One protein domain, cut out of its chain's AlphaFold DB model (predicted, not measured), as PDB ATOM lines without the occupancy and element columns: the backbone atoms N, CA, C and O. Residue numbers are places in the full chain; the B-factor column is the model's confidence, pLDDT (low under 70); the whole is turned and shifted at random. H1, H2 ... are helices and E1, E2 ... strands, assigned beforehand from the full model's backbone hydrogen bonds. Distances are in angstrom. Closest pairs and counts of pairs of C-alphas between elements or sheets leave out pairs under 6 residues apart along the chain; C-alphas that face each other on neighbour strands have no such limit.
ATOM      1  N   ALA A 183     157.860 168.552 166.679       86.19
ATOM      2  CA  ALA A 183     156.862 169.044 165.735       86.19
ATOM      3  C   ALA A 183     157.321 170.379 165.145       86.19
ATOM      4  O   ALA A 183     157.844 171.237 165.854       86.19
ATOM      5  N   ILE A 184     157.147 170.553 163.839       86.50
ATOM      6  CA  ILE A 184     157.519 171.778 163.127       86.50
ATOM      7  C   ILE A 184     156.223 172.483 162.733       86.50
ATOM      8  O   ILE A 184     155.382 171.883 162.070       86.50
ATOM      9  N   THR A 185     156.065 173.735 163.153       85.06
ATOM     10  CA  THR A 185     154.965 174.617 162.742       85.06
ATOM     11  C   THR A 185     155.496 175.722 161.830       85.06
ATOM     12  O   THR A 185     156.710 175.884 161.667       85.06
ATOM     13  N   ASP A 186     154.594 176.513 161.246       83.62
ATOM     14  CA  ASP A 186     154.968 177.602 160.334       83.62
ATOM     15  C   ASP A 186     155.928 178.616 160.983       83.62
ATOM     16  O   ASP A 186     156.848 179.125 160.335       83.62
ATOM     17  N   ASP A 187     155.782 178.849 162.289       87.81
ATOM     18  CA  ASP A 187     156.494 179.886 163.035       87.81
ATOM     19  C   ASP A 187     157.365 179.372 164.203       87.81
ATOM     20  O   ASP A 187     158.029 180.169 164.880       87.81
ATOM     21  N   ALA A 188     157.410 178.059 164.459       88.12
ATOM     22  CA  ALA A 188     158.167 177.492 165.574       88.12
ATOM     23  C   ALA A 188     158.574 176.022 165.383       88.12
ATOM     24  O   ALA A 188     158.030 175.280 164.571       88.12
ATOM     25  N   VAL A 189     159.538 175.590 166.194       88.50
ATOM     26  CA  VAL A 189     159.865 174.177 166.417       88.50
ATOM     27  C   VAL A 189     159.466 173.821 167.842       88.50
ATOM     28  O   VAL A 189     159.830 174.519 168.784       88.50
ATOM     29  N   LEU A 190     158.701 172.750 168.003       88.81
ATOM     30  CA  LEU A 190     158.253 172.220 169.283       88.81
ATOM     31  C   LEU A 190     159.103 171.003 169.644       88.81
ATOM     32  O   LEU A 190     159.191 170.072 168.850       88.81
ATOM     33  N   VAL A 191     159.687 170.986 170.840       88.69
ATOM     34  CA  VAL A 191     160.432 169.839 171.391       88.69
ATOM     35  C   VAL A 191     159.731 169.405 172.674       88.69
ATOM     36  O   VAL A 191     159.684 170.178 173.628       88.69
ATOM     37  N   ASN A 192     159.113 168.221 172.693       87.94
ATOM     38  CA  ASN A 192     158.255 167.744 173.794       87.94
ATOM     39  C   ASN A 192     157.179 168.770 174.228       87.94
ATOM     40  O   ASN A 192     156.817 168.862 175.399       87.94
ATOM     41  N   GLY A 193     156.677 169.570 173.280       81.62
ATOM     42  CA  GLY A 193     155.702 170.640 173.531       81.62
ATOM     43  C   GLY A 193     156.300 171.995 173.941       81.62
ATOM     44  O   GLY A 193     155.555 172.966 174.067       81.62
ATOM     45  N   HIS A 194     157.622 172.112 174.102       86.81
ATOM     46  CA  HIS A 194     158.297 173.395 174.323       86.81
ATOM     47  C   HIS A 194     158.538 174.126 173.003       86.81
ATOM     48  O   HIS A 194     159.161 173.580 172.094       86.81
ATOM     49  N   ARG A 195     158.061 175.371 172.910       89.06
ATOM     50  CA  ARG A 195     158.086 176.184 171.688       89.06
ATOM     51  C   ARG A 195     159.388 176.967 171.542       89.06
ATOM     52  O   ARG A 195     159.687 177.839 172.353       89.06
ATOM     53  N   PHE A 196     160.091 176.736 170.441       90.75
ATOM     54  CA  PHE A 196     161.248 177.510 170.005       90.75
ATOM     55  C   PHE A 196     160.876 178.338 168.780       90.75
ATOM     56  O   PHE A 196     160.609 177.804 167.704       90.75
ATOM     57  N   LYS A 197     160.832 179.663 168.954       89.88
ATOM     58  CA  LYS A 197     160.412 180.594 167.903       89.88
ATOM     59  C   LYS A 197     161.390 180.558 166.729       89.88
ATOM     60  O   LYS A 197     162.600 180.723 166.910       89.88
ATOM     61  N   ARG A 198     160.848 180.408 165.524       88.31
ATOM     62  CA  ARG A 198     161.592 180.579 164.281       88.31
ATOM     63  C   ARG A 198     161.799 182.072 164.055       88.31
ATOM     64  O   ARG A 198     160.854 182.857 164.059       88.31
ATOM     65  N   THR A 199     163.049 182.479 163.910       87.69
ATOM     66  CA  THR A 199     163.416 183.852 163.567       87.69
ATOM     67  C   THR A 199     164.086 183.871 162.206       87.69
ATOM     68  O   THR A 199     164.518 182.841 161.689       87.69
ATOM     69  N   VAL A 200     164.132 185.041 161.581       88.94
ATOM     70  CA  VAL A 200     164.799 185.215 160.293       88.94
ATOM     71  C   VAL A 200     166.143 185.871 160.555       88.94
ATOM     72  O   VAL A 200     166.213 186.925 161.186       88.94
ATOM     73  N   ASN A 201     167.215 185.242 160.085       87.44
ATOM     74  CA  ASN A 201     168.526 185.864 160.043       87.44
ATOM     75  C   ASN A 201     168.776 186.410 158.639       87.44
ATOM     76  O   ASN A 201     168.572 185.702 157.652       87.44
ATOM     77  N   ARG A 202     169.235 187.657 158.549       86.00
ATOM     78  CA  ARG A 202     169.618 188.289 157.285       86.00
ATOM     79  C   ARG A 202     171.134 188.283 157.173       86.00
ATOM     80  O   ARG A 202     171.818 188.936 157.954       86.00
ATOM     81  N   ALA A 203     171.654 187.571 156.181       83.38
ATOM     82  CA  ALA A 203     173.078 187.551 155.872       83.38
ATOM     83  C   ALA A 203     173.276 187.701 154.363       83.38
ATOM     84  O   ALA A 203     172.682 186.963 153.577       83.38
ATOM     85  N   LYS A 204     174.119 188.659 153.952       83.69
ATOM     86  CA  LYS A 204     174.430 188.943 152.535       83.69
ATOM     87  C   LYS A 204     173.175 189.143 151.659       83.69
ATOM     88  O   LYS A 204     173.084 188.583 150.572       83.69
ATOM     89  N   GLY A 205     172.183 189.882 152.163       87.12
ATOM     90  CA  GLY A 205     170.932 190.163 151.442       87.12
ATOM     91  C   GLY A 205     169.974 188.973 151.292       87.12
ATOM     92  O   GLY A 205     168.943 189.114 150.647       87.12
ATOM     93  N   LYS A 206     170.286 187.813 151.886       82.12
ATOM     94  CA  LYS A 206     169.423 186.627 151.889       82.12
ATOM     95  C   LYS A 206     168.857 186.377 153.284       82.12
ATOM     96  O   LYS A 206     169.560 186.531 154.288       82.12
ATOM     97  N   GLU A 207     167.587 185.998 153.325       89.44
ATOM     98  CA  GLU A 207     166.863 185.634 154.539       89.44
ATOM     99  C   GLU A 207     166.927 184.128 154.767       89.44
ATOM    100  O   GLU A 207     166.603 183.343 153.877       89.44
ATOM    101  N   TYR A 208     167.333 183.726 155.971       85.25
ATOM    102  CA  TYR A 208     167.388 182.328 156.375       85.25
ATOM    103  C   TYR A 208     166.559 182.120 157.637       85.25
ATOM    104  O   TYR A 208     166.763 182.832 158.626       85.25
ATOM    105  N   PRO A 209     165.653 181.136 157.646       81.31
ATOM    106  CA  PRO A 209     164.997 180.742 158.873       81.31
ATOM    107  C   PRO A 209     166.015 180.101 159.816       81.31
ATOM    108  O   PRO A 209     166.682 179.132 159.460       81.31
ATOM    109  N   ILE A 210     166.124 180.639 161.024       87.31
ATOM    110  CA  ILE A 210     166.939 180.080 162.095       87.31
ATOM    111  C   ILE A 210     166.069 179.818 163.318       87.31
ATOM    112  O   ILE A 210     165.100 180.524 163.592       87.31
ATOM    113  N   VAL A 211     166.442 178.808 164.090       87.19
ATOM    114  CA  VAL A 211     165.871 178.560 165.411       87.19
ATOM    115  C   VAL A 211     167.021 178.657 166.393       87.19
ATOM    116  O   VAL A 211     167.996 177.914 166.293       87.19
ATOM    117  N   ARG A 212     166.944 179.617 167.314       85.44
ATOM    118  CA  ARG A 212     167.922 179.717 168.397       85.44
ATOM    119  C   ARG A 212     167.475 178.790 169.516       85.44
ATOM    120  O   ARG A 212     166.380 178.954 170.047       85.44
ATOM    121  N   LEU A 213     168.334 177.838 169.857       84.56
ATOM    122  CA  LEU A 213     168.123 176.874 170.930       84.56
ATOM    123  C   LEU A 213     169.129 177.185 172.045       84.56
ATOM    124  O   LEU A 213     170.272 176.733 171.966       84.56
ATOM    125  N   PRO A 214     168.771 178.000 173.056       86.75
ATOM    126  CA  PRO A 214     169.616 178.161 174.229       86.75
ATOM    127  C   PRO A 214     169.794 176.792 174.884       86.75
ATOM    128  O   PRO A 214     168.792 176.132 175.167       86.75
ATOM    129  N   ILE A 215     171.039 176.381 175.137       82.50
ATOM    130  CA  ILE A 215     171.347 175.063 175.717       82.50
ATOM    131  C   ILE A 215     170.502 174.774 176.976       82.50
ATOM    132  O   ILE A 215     169.860 173.728 176.994       82.50
ATOM    133  N   PRO A 216     170.339 175.707 177.942       85.25
ATOM    134  CA  PRO A 216     169.528 175.443 179.136       85.25
ATOM    135  C   PRO A 216     168.043 175.183 178.835       85.25
ATOM    136  O   PRO A 216     167.399 174.351 179.468       85.25
ATOM    137  N   ALA A 217     167.480 175.891 177.849       83.31
ATOM    138  CA  ALA A 217     166.078 175.738 177.461       83.31
ATOM    139  C   ALA A 217     165.846 174.446 176.665       83.31
ATOM    140  O   ALA A 217     164.793 173.822 176.786       83.31
ATOM    141  N   LEU A 218     166.835 174.040 175.865       84.94
ATOM    142  CA  LEU A 218     166.816 172.775 175.145       84.94
ATOM    143  C   LEU A 218     166.910 171.592 176.114       84.94
ATOM    144  O   LEU A 218     166.110 170.671 176.005       84.94
ATOM    145  N   GLU A 219     167.817 171.633 177.088       83.69
ATOM    146  CA  GLU A 219     167.936 170.592 178.116       83.69
ATOM    147  C   GLU A 219     166.631 170.434 178.905       83.69
ATOM    148  O   GLU A 219     166.115 169.323 179.030       83.69
ATOM    149  N   ALA A 220     166.023 171.543 179.341       83.50
ATOM    150  CA  ALA A 220     164.722 171.512 180.008       83.50
ATOM    151  C   ALA A 220     163.628 170.858 179.140       83.50
ATOM    152  O   ALA A 220     162.857 170.036 179.633       83.50
ATOM    153  N   ALA A 221     163.591 171.170 177.840       84.38
ATOM    154  CA  ALA A 221     162.639 170.577 176.902       84.38
ATOM    155  C   ALA A 221     162.889 169.077 176.661       84.38
ATOM    156  O   ALA A 221     161.945 168.292 176.580       84.38
ATOM    157  N   LEU A 222     164.154 168.653 176.583       82.75
ATOM    158  CA  LEU A 222     164.537 167.248 176.400       82.75
ATOM    159  C   LEU A 222     164.170 166.377 177.611       82.75
ATOM    160  O   LEU A 222     163.882 165.192 177.441       82.75
ATOM    161  N   HIS A 223     164.141 166.959 178.814       80.06
ATOM    162  CA  HIS A 223     163.756 166.276 180.054       80.06
ATOM    163  C   HIS A 223     162.256 166.358 180.385       80.06
ATOM    164  O   HIS A 223     161.786 165.641 181.273       80.06
ATOM    165  N   ALA A 224     161.484 167.195 179.686       74.81
ATOM    166  CA  ALA A 224     160.044 167.310 179.891       74.81
ATOM    167  C   ALA A 224     159.291 166.071 179.369       74.81
ATOM    168  O   ALA A 224     159.584 165.559 178.286       74.81
TER     169      ALA A 224
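Overview. This is residues 183 to 224 of the 229 residues of an uncharacterized protein of Comamonadaceae bacterium (UniProt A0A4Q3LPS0). The domain is a long, flat ribbon of two hairpins that share the long strand E2: E1 runs back along the first part of E2 and E3 along its last part. The short helix H1 sits at the end of the ribbon where E1 turns into E2, and the turn from E2 to E3 makes the tip at the far end. The printed part has 42 residues, with three named strands and one named helix in the order E1, E2, E3, H1 along the chain; the sheet's order is E1, E2, E3, antiparallel throughout, and the class is mixed, helices and strands. The whole is loose, with a radius of gyration of the C-alphas of 11.8 A, and its C-alphas span 38 by 20 by 8 A.

Along the chain. E2, the longest strand, holds residues 194 to 203 and measures 27.6 A from first to last C-alpha, ending at C-alpha 203 at (173.078, 187.551, 155.872). E1 holds residues 188 to 191, 9.9 A long, and begins at C-alpha 188 at (158.167, 177.492, 165.574). E3 holds residues 206 to 211 and is 16.1 A long. H1 holds residues 215 to 223, 12.4 A long, and ends at C-alpha 223 at (163.756, 166.276, 180.054).

Arrangement. The three strands form a meander, each strand the antiparallel neighbour of the one before, with E2 as the inner strand and E1 and E3 as edge strands. The pairing is staggered: E2 pairs with E1 over residues 194 to 197 and with E3 over residues 198 to 203. E1 and E2 form a hairpin, with 138 degrees between their directions; N 189 and O 196 are within hydrogen-bond range at 2.9 A, and N 196 and O 189 at 2.8 A. E2 and E3 form a second hairpin at 158 degrees, with N 201 and O 208 at 2.9 A and N 210 and O 199 at 2.8 A. The closest C-alphas of E1 and E3 are those of Val 189 and Val 211, 7.5 A apart. Residues 183 to 184 pair antiparallel with residues 189 to 190 of E1. H1 is on the sheet but only grazes it, with its residues 217 to 223. Its closest C-alphas to E1 are those of Ala 221 and Val 191, 6.0 A apart, and to E2 those of Ala 221 and His 194, 5.8 A apart. In H1 every O i to N i+4 pair is within hydrogen-bond range.

Size, cuts and confidence. The two C-alphas farthest apart are those of Gly 205 and Ala 224, 38.1 A. The printed part has no cut, and the links E1 to E2, E2 to E3 and E3 to H1 are tight. The mean pLDDT of the printed part is 85.6, and no printed residue is under 70.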